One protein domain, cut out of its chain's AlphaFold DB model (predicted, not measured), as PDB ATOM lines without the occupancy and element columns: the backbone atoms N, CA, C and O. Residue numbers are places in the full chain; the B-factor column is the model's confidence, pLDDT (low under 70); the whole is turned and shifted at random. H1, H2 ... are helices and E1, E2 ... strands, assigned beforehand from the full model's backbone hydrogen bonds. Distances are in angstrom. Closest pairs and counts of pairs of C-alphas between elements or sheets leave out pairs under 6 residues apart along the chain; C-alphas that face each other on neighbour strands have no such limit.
ATOM      1  N   LYS A   7     -20.986   0.466 -43.635       93.69
ATOM      2  CA  LYS A   7     -20.498   0.178 -42.287       93.69
ATOM      3  C   LYS A   7     -21.286  -0.976 -41.683       93.69
ATOM      4  O   LYS A   7     -22.514  -0.951 -41.706       93.69
ATOM      5  N   TYR A   8     -20.589  -1.951 -41.111       95.75
ATOM      6  CA  TYR A   8     -21.179  -3.096 -40.415       95.75
ATOM      7  C   TYR A   8     -20.322  -3.452 -39.197       95.75
ATOM      8  O   TYR A   8     -19.102  -3.446 -39.298       95.75
ATOM      9  N   ARG A   9     -20.933  -3.650 -38.018       94.50
ATOM     10  CA  ARG A   9     -20.231  -3.877 -36.727       94.50
ATOM     11  C   ARG A   9     -19.051  -2.928 -36.457       94.50
ATOM     12  O   ARG A   9     -18.034  -3.297 -35.891       94.50
ATOM     13  N   ASN A  10     -19.215  -1.663 -36.833       93.81
ATOM     14  CA  ASN A  10     -18.183  -0.624 -36.787       93.81
ATOM     15  C   ASN A  10     -17.026  -0.707 -37.791       93.81
ATOM     16  O   ASN A  10     -16.243   0.238 -37.840       93.81
ATOM     17  N   ILE A  11     -17.009  -1.714 -38.656       95.38
ATOM     18  CA  ILE A  11     -16.047  -1.883 -39.744       95.38
ATOM     19  C   ILE A  11     -16.565  -1.185 -40.997       95.38
ATOM     20  O   ILE A  11     -17.742  -1.325 -41.353       95.38
ATOM     21  N   LYS A  12     -15.706  -0.406 -41.657       94.12
ATOM     22  CA  LYS A  12     -16.042   0.261 -42.921       94.12
ATOM     23  C   LYS A  12     -15.630  -0.590 -44.117       94.12
ATOM     24  O   LYS A  12     -14.543  -1.155 -44.127       94.12
ATOM     25  N   TYR A  13     -16.478  -0.609 -45.137       94.50
ATOM     26  CA  TYR A  13     -16.201  -1.238 -46.424       94.50
ATOM     27  C   TYR A  13     -16.842  -0.427 -47.557       94.50
ATOM     28  O   TYR A  13     -17.752   0.382 -47.338       94.50
ATOM     29  N   SER A  14     -16.355  -0.624 -48.775       94.31
ATOM     30  CA  SER A  14     -16.758   0.129 -49.964       94.31
ATOM     31  C   SER A  14     -17.171  -0.804 -51.094       94.31
ATOM     32  O   SER A  14     -16.681  -1.923 -51.216       94.31
ATOM     33  N   TYR A  15     -18.080  -0.336 -51.942       93.69
ATOM     34  CA  TYR A  15     -18.403  -0.997 -53.199       93.69
ATOM     35  C   TYR A  15     -17.485  -0.467 -54.304       93.69
ATOM     36  O   TYR A  15     -17.284   0.737 -54.435       93.69
ATOM     37  N   HIS A  16     -16.917  -1.361 -55.099       91.19
ATOM     38  CA  HIS A  16     -16.018  -1.038 -56.193       91.19
ATOM     39  C   HIS A  16     -16.564  -1.589 -57.502       91.19
ATOM     40  O   HIS A  16     -16.992  -2.740 -57.586       91.19
ATOM     41  N   GLU A  17     -16.463  -0.772 -58.545       92.44
ATOM     42  CA  GLU A  17     -16.695  -1.179 -59.924       92.44
ATOM     43  C   GLU A  17     -15.418  -0.941 -60.719       92.44
ATOM     44  O   GLU A  17     -14.800   0.123 -60.633       92.44
ATOM     45  N   TRP A  18     -15.001  -1.932 -61.497       90.75
ATOM     46  CA  TRP A  18     -13.820  -1.820 -62.343       90.75
ATOM     47  C   TRP A  18     -14.034  -2.532 -63.670       90.75
ATOM     48  O   TRP A  18     -14.880  -3.415 -63.817       90.75
ATOM     49  N   LYS A  19     -13.245  -2.149 -64.673       93.81
ATOM     50  CA  LYS A  19     -13.192  -2.891 -65.930       93.81
ATOM     51  C   LYS A  19     -12.145  -3.980 -65.812       93.81
ATOM     52  O   LYS A  19     -10.990  -3.721 -65.487       93.81
ATOM     53  N   THR A  20     -12.555  -5.205 -66.102       90.69
ATOM     54  CA  THR A  20     -11.621  -6.314 -66.295       90.69
ATOM     55  C   THR A  20     -10.736  -6.049 -67.514       90.69
ATOM     56  O   THR A  20     -11.083  -5.250 -68.387       90.69
ATOM     57  N   TRP A  21      -9.631  -6.784 -67.634       88.38
ATOM     58  CA  TRP A  21      -8.754  -6.731 -68.809       88.38
ATOM     59  C   TRP A  21      -9.485  -7.053 -70.130       88.38
ATOM     60  O   TRP A  21      -9.051  -6.625 -71.194       88.38
ATOM     61  N   THR A  22     -10.633  -7.745 -70.067       92.31
ATOM     62  CA  THR A  22     -11.512  -8.030 -71.220       92.31
ATOM     63  C   THR A  22     -12.496  -6.902 -71.561       92.31
ATOM     64  O   THR A  22     -13.335  -7.059 -72.445       92.31
ATOM     65  N   GLY A  23     -12.465  -5.780 -70.837       91.25
ATOM     66  CA  GLY A  23     -13.401  -4.662 -71.001       91.25
ATOM     67  C   GLY A  23     -14.782  -4.885 -70.375       91.25
ATOM     68  O   GLY A  23     -15.601  -3.966 -70.370       91.25
ATOM     69  N   LYS A  24     -15.044  -6.071 -69.810       92.44
ATOM     70  CA  LYS A  24     -16.277  -6.355 -69.064       92.44
ATOM     71  C   LYS A  24     -16.267  -5.637 -67.719       92.44
ATOM     72  O   LYS A  24     -15.232  -5.616 -67.049       92.44
ATOM     73  N   LEU A  25     -17.419  -5.091 -67.337       92.50
ATOM     74  CA  LEU A  25     -17.633  -4.491 -66.025       92.50
ATOM     75  C   LEU A  25     -17.666  -5.593 -64.959       92.50
ATOM     76  O   LEU A  25     -18.383  -6.582 -65.110       92.50
ATOM     77  N   ALA A  26     -16.874  -5.415 -63.911       90.44
ATOM     78  CA  ALA A  26     -16.880  -6.225 -62.705       90.44
ATOM     79  C   ALA A  26     -17.186  -5.336 -61.501       90.44
ATOM     80  O   ALA A  26     -16.923  -4.132 -61.512       90.44
ATOM     81  N   THR A  27     -17.769  -5.955 -60.483       92.69
ATOM     82  CA  THR A  27     -18.293  -5.283 -59.301       92.69
ATOM     83  C   THR A  27     -18.008  -6.131 -58.070       92.69
ATOM     84  O   THR A  27     -18.044  -7.362 -58.153       92.69
ATOM     85  N   GLY A  28     -17.782  -5.497 -56.926       93.44
ATOM     86  CA  GLY A  28     -17.582  -6.201 -55.663       93.44
ATOM     87  C   GLY A  28     -17.477  -5.252 -54.479       93.44
ATOM     88  O   GLY A  28     -17.444  -4.037 -54.644       93.44
ATOM     89  N   TYR A  29     -17.422  -5.816 -53.283       94.94
ATOM     90  CA  TYR A  29     -17.212  -5.091 -52.036       94.94
ATOM     91  C   TYR A  29     -15.776  -5.283 -51.573       94.94
ATOM     92  O   TYR A  29     -15.184  -6.333 -51.809       94.94
ATOM     93  N   HIS A  30     -15.224  -4.276 -50.915       95.12
ATOM     94  CA  HIS A  30     -13.847  -4.259 -50.456       95.12
ATOM     95  C   HIS A  30     -13.754  -3.744 -49.023       95.12
ATOM     96  O   HIS A  30     -14.378  -2.738 -48.684       95.12
ATOM     97  N   CYS A  31     -12.969  -4.426 -48.195       95.56
ATOM     98  CA  CYS A  31     -12.676  -4.041 -46.823       95.56
ATOM     99  C   CYS A  31     -11.159  -4.004 -46.612       95.56
ATOM    100  O   CYS A  31     -10.458  -4.968 -46.909       95.56
ATOM    101  N   GLU A  32     -10.674  -2.890 -46.073       95.69
ATOM    102  CA  GLU A  32      -9.266  -2.641 -45.730       95.69
ATOM    103  C   GLU A  32      -9.134  -2.076 -44.302       95.69
ATOM    104  O   GLU A  32      -8.221  -1.310 -43.977       95.69
ATOM    105  N   ASP A  33     -10.093  -2.407 -43.429       95.88
ATOM    106  CA  ASP A  33     -10.110  -1.914 -42.056       95.88
ATOM    107  C   ASP A  33      -8.919  -2.470 -41.257       95.88
ATOM    108  O   ASP A  33      -8.853  -3.643 -40.883       95.88
ATOM    109  N   LYS A  34      -7.963  -1.585 -40.970       94.94
ATOM    110  CA  LYS A  34      -6.717  -1.930 -40.276       94.94
ATOM    111  C   LYS A  34      -6.939  -2.456 -38.863       94.94
ATOM    112  O   LYS A  34      -6.089  -3.186 -38.363       94.94
ATOM    113  N   ALA A  35      -8.015  -2.047 -38.188       94.88
ATOM    114  CA  ALA A  35      -8.296  -2.529 -36.842       94.88
ATOM    115  C   ALA A  35      -8.808  -3.969 -36.899       94.88
ATOM    116  O   ALA A  35      -8.331  -4.801 -36.128       94.88
ATOM    117  N   LEU A  36      -9.696  -4.263 -37.855       96.31
ATOM    118  CA  LEU A  36     -10.178  -5.620 -38.105       96.31
ATOM    119  C   LEU A  36      -9.040  -6.566 -38.487       96.31
ATOM    120  O   LEU A  36      -9.030  -7.695 -38.032       96.31
ATOM    121  N   LEU A  37      -8.066  -6.124 -39.281       96.81
ATOM    122  CA  LEU A  37      -7.036  -7.008 -39.846       96.81
ATOM    123  C   LEU A  37      -5.696  -7.002 -39.089       96.81
ATOM    124  O   LEU A  37      -4.741  -7.667 -39.478       96.81
ATOM    125  N   LYS A  38      -5.595  -6.263 -37.981       96.81
ATOM    126  CA  LYS A  38      -4.337  -6.102 -37.237       96.81
ATOM    127  C   LYS A  38      -3.739  -7.448 -36.804       96.81
ATOM    128  O   LYS A  38      -4.400  -8.193 -36.097       96.81
ATOM    129  N   GLY A  39      -2.466  -7.697 -37.100       95.19
ATOM    130  CA  GLY A  39      -1.785  -8.928 -36.675       95.19
ATOM    131  C   GLY A  39      -2.043 -10.135 -37.578       95.19
ATOM    132  O   GLY A  39      -1.574 -11.214 -37.255       95.19
ATOM    133  N   LEU A  40      -2.751  -9.940 -38.692       96.75
ATOM    134  CA  LEU A  40      -2.845 -10.891 -39.793       96.75
ATOM    135  C   LEU A  40      -2.009 -10.378 -40.972       96.75
ATOM    136  O   LEU A  40      -1.832  -9.167 -41.126       96.75
ATOM    137  N   ASN A  41      -1.549 -11.283 -41.836       94.56
ATOM    138  CA  ASN A  41      -0.864 -10.913 -43.081       94.56
ATOM    139  C   ASN A  41      -1.833 -10.334 -44.123       94.56
ATOM    140  O   ASN A  41      -1.422  -9.610 -45.034       94.56
ATOM    141  N   THR A  42      -3.129 -10.614 -43.985       95.06
ATOM    142  CA  THR A  42      -4.182 -10.035 -44.820       95.06
ATOM    143  C   THR A  42      -4.295  -8.531 -44.578       95.06
ATOM    144  O   THR A  42      -4.633  -8.091 -43.486       95.06
ATOM    145  N   VAL A  43      -4.069  -7.728 -45.621       95.00
ATOM    146  CA  VAL A  43      -4.180  -6.255 -45.558       95.00
ATOM    147  C   VAL A  43      -5.525  -5.725 -46.051       95.00
ATOM    148  O   VAL A  43      -5.929  -4.624 -45.683       95.00
ATOM    149  N   SER A  44      -6.219  -6.504 -46.880       95.44
ATOM    150  CA  SER A  44      -7.568  -6.226 -47.356       95.44
ATOM    151  C   SER A  44      -8.199  -7.489 -47.937       95.44
ATOM    152  O   SER A  44      -7.504  -8.445 -48.287       95.44
ATOM    153  N   PHE A  45      -9.523  -7.498 -48.045       96.12
ATOM    154  CA  PHE A  45     -10.271  -8.573 -48.690       96.12
ATOM    155  C   PHE A  45     -11.451  -8.014 -49.482       96.12
ATOM    156  O   PHE A  45     -11.865  -6.864 -49.307       96.12
ATOM    157  N   GLY A  46     -11.988  -8.821 -50.393       94.81
ATOM    158  CA  GLY A  46     -13.151  -8.438 -51.177       94.81
ATOM    159  C   GLY A  46     -14.099  -9.596 -51.417       94.81
ATOM    160  O   GLY A  46     -13.691 -10.754 -51.443       94.81
ATOM    161  N   THR A  47     -15.370  -9.264 -51.599       96.00
ATOM    162  CA  THR A  47     -16.454 -10.226 -51.814       96.00
ATOM    163  C   THR A  47     -17.343  -9.769 -52.963       96.00
ATOM    164  O   THR A  47     -17.277  -8.622 -53.416       96.00
ATOM    165  N   LYS A  48     -18.188 -10.664 -53.476       93.56
ATOM    166  CA  LYS A  48     -19.080 -10.334 -54.589       93.56
ATOM    167  C   LYS A  48     -20.361  -9.668 -54.097       93.56
ATOM    168  O   LYS A  48     -20.896  -8.794 -54.776       93.56
ATOM    169  N   THR A  49     -20.852 -10.084 -52.934       93.62
ATOM    170  CA  THR A  49     -22.119  -9.616 -52.362       93.62
ATOM    171  C   THR A  49     -21.935  -8.962 -50.992       93.62
ATOM    172  O   THR A  49     -20.958  -9.212 -50.285       93.62
ATOM    173  N   ILE A  50     -22.909  -8.129 -50.603       94.81
ATOM    174  CA  ILE A  50     -22.945  -7.497 -49.273       94.81
ATOM    175  C   ILE A  50     -23.011  -8.560 -48.174       94.81
ATOM    176  O   ILE A  50     -22.345  -8.411 -47.157       94.81
ATOM    177  N   ASN A  51     -23.794  -9.624 -48.375       96.38
ATOM    178  CA  ASN A  51     -23.965 -10.673 -47.371       96.38
ATOM    179  C   ASN A  51     -22.641 -11.391 -47.106       96.38
ATOM    180  O   ASN A  51     -22.224 -11.453 -45.960       96.38
ATOM    181  N   GLU A  52     -21.924 -11.797 -48.159       97.12
ATOM    182  CA  GLU A  52     -20.585 -12.387 -48.016       97.12
ATOM    183  C   GLU A  52     -19.619 -11.425 -47.310       97.12
ATOM    184  O   GLU A  52     -18.798 -11.858 -46.507       97.12
ATOM    185  N   MET A  53     -19.700 -10.114 -47.584       96.62
ATOM    186  CA  MET A  53     -18.864  -9.121 -46.895       96.62
ATOM    187  C   MET A  53     -19.162  -9.104 -45.393       96.62
ATOM    188  O   MET A  53     -18.242  -9.098 -44.584       96.62
ATOM    189  N   GLN A  54     -20.442  -9.099 -45.020       96.94
ATOM    190  CA  GLN A  54     -20.867  -9.082 -43.621       96.94
ATOM    191  C   GLN A  54     -20.523 -10.391 -42.905       96.94
ATOM    192  O   GLN A  54     -19.966 -10.328 -41.819       96.94
ATOM    193  N   GLU A  55     -20.746 -11.542 -43.543       98.12
ATOM    194  CA  GLU A  55     -20.351 -12.862 -43.032       98.12
ATOM    195  C   GLU A  55     -18.834 -12.956 -42.830       98.12
ATOM    196  O   GLU A  55     -18.378 -13.431 -41.797       98.12
ATOM    197  N   THR A  56     -18.042 -12.432 -43.771       97.50
ATOM    198  CA  THR A  56     -16.577 -12.395 -43.632       97.50
ATOM    199  C   THR A  56     -16.148 -11.464 -42.493       97.50
ATOM    200  O   THR A  56     -15.222 -11.774 -41.749       97.50
ATOM    201  N   ILE A  57     -16.811 -10.313 -42.327       97.75
ATOM    202  CA  ILE A  57     -16.561  -9.419 -41.186       97.75
ATOM    203  C   ILE A  57     -16.917 -10.117 -39.866       97.75
ATOM    204  O   ILE A  57     -16.163  -9.985 -38.904       97.75
ATOM    205  N   ASP A  58     -18.035 -10.841 -39.814       98.19
ATOM    206  CA  ASP A  58     -18.438 -11.606 -38.635       98.19
ATOM    207  C   ASP A  58     -17.412 -12.687 -38.303       98.19
ATOM    208  O   ASP A  58     -16.978 -12.753 -37.157       98.19
ATOM    209  N   ASP A  59     -16.929 -13.435 -39.294       98.12
ATOM    210  CA  ASP A  59     -15.879 -14.443 -39.116       98.12
ATOM    211  C   ASP A  59     -14.586 -13.852 -38.521       98.12
ATOM    212  O   ASP A  59     -14.094 -14.334 -37.501       98.12
ATOM    213  N   TYR A  60     -14.077 -12.740 -39.066       97.50
ATOM    214  CA  TYR A  60     -12.877 -12.086 -38.523       97.50
ATOM    215  C   TYR A  60     -13.057 -11.546 -37.097       97.50
ATOM    216  O   TYR A  60     -12.069 -11.412 -36.366       97.50
ATOM    217  N   ILE A  61     -14.282 -11.178 -36.705       97.19
ATOM    218  CA  ILE A  61     -14.571 -10.682 -35.355       97.19
ATOM    219  C   ILE A  61     -14.765 -11.846 -34.383       97.19
ATOM    220  O   ILE A  61     -14.182 -11.839 -33.298       97.19
ATOM    221  N   ASP A  62     -15.586 -12.823 -34.754       98.06
ATOM    222  CA  ASP A  62     -16.048 -13.878 -33.861       98.06
ATOM    223  C   ASP A  62     -14.986 -14.986 -33.712       98.06
ATOM    224  O   ASP A  62     -14.787 -15.485 -32.605       98.06
ATOM    225  N   ASN A  63     -14.211 -15.265 -34.769       97.44
ATOM    226  CA  ASN A  63     -13.110 -16.244 -34.783       97.44
ATOM    227  C   ASN A  63     -11.728 -15.576 -34.715       97.44
ATOM    228  O   ASN A  63     -10.709 -16.122 -35.135       97.44
ATOM    229  N   ARG A  64     -11.667 -14.360 -34.161       96.62
ATOM    230  CA  ARG A  64     -10.460 -13.526 -34.135       96.62
ATOM    231  C   ARG A  64      -9.215 -14.242 -33.609       96.62
ATOM    232  O   ARG A  64      -8.131 -14.051 -34.154       96.62
ATOM    233  N   GLN A  65      -9.352 -14.979 -32.510       97.81
ATOM    234  CA  GLN A  65      -8.207 -15.631 -31.876       97.81
ATOM    235  C   GLN A  65      -7.668 -16.773 -32.740       97.81
ATOM    236  O   GLN A  65      -6.460 -16.875 -32.891       97.81
ATOM    237  N   GLU A  66      -8.552 -17.557 -33.356       98.06
ATOM    238  CA  GLU A  66      -8.178 -18.652 -34.256       98.06
ATOM    239  C   GLU A  66      -7.358 -18.132 -35.441       98.06
ATOM    240  O   GLU A  66      -6.249 -18.601 -35.671       98.06
ATOM    241  N   HIS A  67      -7.815 -17.057 -36.093       97.81
ATOM    242  CA  HIS A  67      -7.064 -16.414 -37.179       97.81
ATOM    243  C   HIS A  67      -5.667 -15.934 -36.755       97.81
ATOM    244  O   HIS A  67      -4.720 -16.006 -37.538       97.81
ATOM    245  N   LEU A  68      -5.522 -15.420 -35.530       97.94
ATOM    246  CA  LEU A  68      -4.220 -14.985 -35.007       97.94
ATOM    247  C   LEU A  68      -3.306 -16.175 -34.685       97.94
ATOM    248  O   LEU A  68      -2.104 -16.100 -34.944       97.94
ATOM    249  N   ASP A  69      -3.862 -17.254 -34.140       98.25
ATOM    250  CA  ASP A  69      -3.119 -18.473 -33.823       98.25
ATOM    251  C   ASP A  69      -2.629 -19.156 -35.111       98.25
ATOM    252  O   ASP A  69      -1.458 -19.534 -35.207       98.25
ATOM    253  N   ASP A  70      -3.482 -19.225 -36.135       97.31
ATOM    254  CA  ASP A  70      -3.137 -19.738 -37.463       97.31
ATOM    255  C   ASP A  70      -2.049 -18.893 -38.132       97.31
ATOM    256  O   ASP A  70      -1.083 -19.436 -38.679       97.31
ATOM    257  N   GLN A  71      -2.154 -17.564 -38.039       97.12
ATOM    258  CA  GLN A  71      -1.117 -16.661 -38.535       97.12
ATOM    259  C   GLN A  71       0.225 -16.918 -37.838       97.12
ATOM    260  O   GLN A  71       1.262 -16.994 -38.495       97.12
ATOM    261  N   GLN A  72       0.218 -17.109 -36.519       97.56
ATOM    262  CA  GLN A  72       1.433 -17.415 -35.772       97.56
ATOM    263  C   GLN A  72       2.046 -18.757 -36.201       97.56
ATOM    264  O   GLN A  72       3.267 -18.856 -36.332       97.56
ATOM    265  N   GLN A  73       1.232 -19.793 -36.422       97.62
ATOM    266  CA  GLN A  73       1.717 -21.083 -36.926       97.62
ATOM    267  C   GLN A  73       2.331 -20.947 -38.322       97.62
ATOM    268  O   GLN A  73       3.392 -21.516 -38.583       97.62
ATOM    269  N   TYR A  74       1.699 -20.163 -39.198       95.94
ATOM    270  CA  TYR A  74       2.232 -19.862 -40.522       95.94
ATOM    271  C   TYR A  74       3.601 -19.172 -40.433       95.94
ATOM    272  O   TYR A  74       4.555 -19.627 -41.065       95.94
ATOM    273  N   ASP A  75       3.728 -18.139 -39.599       95.44
ATOM    274  CA  ASP A  75       4.976 -17.386 -39.435       95.44
ATOM    275  C   ASP A  75       6.107 -18.270 -38.876       95.44
ATOM    276  O   ASP A  75       7.262 -18.167 -39.300       95.44
ATOM    277  N   LEU A  76       5.787 -19.183 -37.947       96.56
ATOM    278  CA  LEU A  76       6.739 -20.169 -37.427       96.56
ATOM    279  C   LEU A  76       7.195 -21.144 -38.518       96.56
ATOM    280  O   LEU A  76       8.393 -21.399 -38.647       96.56
ATOM    281  N   ALA A  77       6.266 -21.656 -39.323       95.31
ATOM    282  CA  ALA A  77       6.585 -22.567 -40.417       95.31
ATOM    283  C   ALA A  77       7.441 -21.889 -41.501       95.31
ATOM    284  O   ALA A  77       8.397 -22.489 -41.999       95.31
ATOM    285  N   GLU A  78       7.143 -20.631 -41.845       94.06
ATOM    286  CA  GLU A  78       7.957 -19.837 -42.768       94.06
ATOM    287  C   GLU A  78       9.374 -19.636 -42.216       94.06
ATOM    288  O   GLU A  78      10.354 -19.866 -42.929       94.06
ATOM    289  N   LEU A  79       9.505 -19.298 -40.930       94.50
ATOM    290  CA  LEU A  79      10.803 -19.155 -40.274       94.50
ATOM    291  C   LEU A  79      11.605 -20.466 -40.292       94.50
ATOM    292  O   LEU A  79      12.795 -20.456 -40.616       94.50
ATOM    293  N   GLU A  80      10.978 -21.599 -39.972       94.75
ATOM    294  CA  GLU A  80      11.618 -22.918 -40.038       94.75
ATOM    295  C   GLU A  80      12.092 -23.255 -41.457       94.75
ATOM    296  O   GLU A  80      13.221 -23.724 -41.645       94.75
ATOM    297  N   PHE A  81      11.263 -22.975 -42.466       94.56
ATOM    298  CA  PHE A  81      11.610 -23.187 -43.867       94.56
ATOM    299  C   PHE A  81      12.799 -22.318 -44.293       94.56
ATOM    300  O   PHE A  81      13.774 -22.837 -44.847       94.56
ATOM    301  N   MET A  82      12.759 -21.017 -43.997       92.69
ATOM    302  CA  MET A  82      13.822 -20.072 -44.349       92.69
ATOM    303  C   MET A  82      15.135 -20.393 -43.631       92.69
ATOM    304  O   MET A  82      16.196 -20.326 -44.247       92.69
ATOM    305  N   ASN A  83      15.096 -20.835 -42.373       91.81
ATOM    306  CA  ASN A  83      16.299 -21.276 -41.660       91.81
ATOM    307  C   ASN A  83      16.933 -22.524 -42.288       91.81
ATOM    308  O   ASN A  83      18.151 -22.692 -42.249       91.81
ATOM    309  N   LYS A  84      16.116 -23.413 -42.857       91.50
ATOM    310  CA  LYS A  84      16.588 -24.670 -43.442       91.50
ATOM    311  C   LYS A  84      17.058 -24.523 -44.890       91.50
ATOM    312  O   LYS A  84      17.973 -25.236 -45.298       91.50
ATOM    313  N   TYR A  85      16.433 -23.637 -45.664       88.31
ATOM    314  CA  TYR A  85      16.622 -23.560 -47.118       88.31
ATOM    315  C   TYR A  85      16.937 -22.154 -47.653       88.31
ATOM    316  O   TYR A  85      17.344 -22.031 -48.804       88.31
ATOM    317  N   GLY A  86      16.790 -21.100 -46.847       76.06
ATOM    318  CA  GLY A  86      16.868 -19.699 -47.281       76.06
ATOM    319  C   GLY A  86      18.264 -19.192 -47.661       76.06
ATOM    320  O   GLY A  86      18.375 -18.106 -48.219       76.06
TER     321      GLY A  86
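This is residues 7 to 86 of the 91 residues of an uncharacterized protein of Flavobacteriaceae bacterium (UniProt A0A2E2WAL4). A small three-stranded sheet has helix H1 over one face, and a long helix, H2, turns off at H1's end and runs away from the sheet, with residues 79 to 85 sticking out free. The hairpin E1 and E2 and the helix H2 make the two arms of a wide, flat V, and the unnamed residues 32 to 44 lie between them. The 80 printed residues hold three named strands and then two named helices, E1 E2 E3 H1 H2; the sheet, in order E1 - E2 - E3, is antiparallel, and the class is mixed. The whole is loose, with a radius of gyration of the C-alphas of 16.1 A and spans of 46 by 34 by 17 A.

E1, residues 11 to 19, begins at C-alpha 11 (-16.047, -1.883, -39.744) and is 26.4 A long. E2 is residues 25 to 31, 19.8 A, and E3 residues 45 to 47. H1 is residues 50 to 62, 18.1 A. H2, residues 64 to 85, is 31.7 A long and ends at C-alpha 85 (16.622, -23.560, -47.118).

E1, E2 and E3 form a meander, each strand the antiparallel neighbour of the one before. In the hairpin E1 and E2, N 14 and O 30 are 2.9 A apart; in the hairpin E2 and E3, N 29 and O 47 are 2.8 A apart, both within hydrogen-bond range. H1 is on the sheet at a height of 8.1 A; its closest C-alphas to E3 are Thr 47 and Met 53, 5.6 A. H1 and H2 are close but not clearly touching, about perpendicular at 79 degrees, with the C-alphas of Tyr 60 and His 67 closest at 7.4 A. H2 is not on the sheet. In H1 and H2 every O i to N i+4 pair is within hydrogen-bond range.

The C-alphas of Leu 25 and Lys 84 are farthest apart, 45.7 A. The link from E2 to E3 is long. The printed part has no cut, and no printed residue is under 70 in pLDDT.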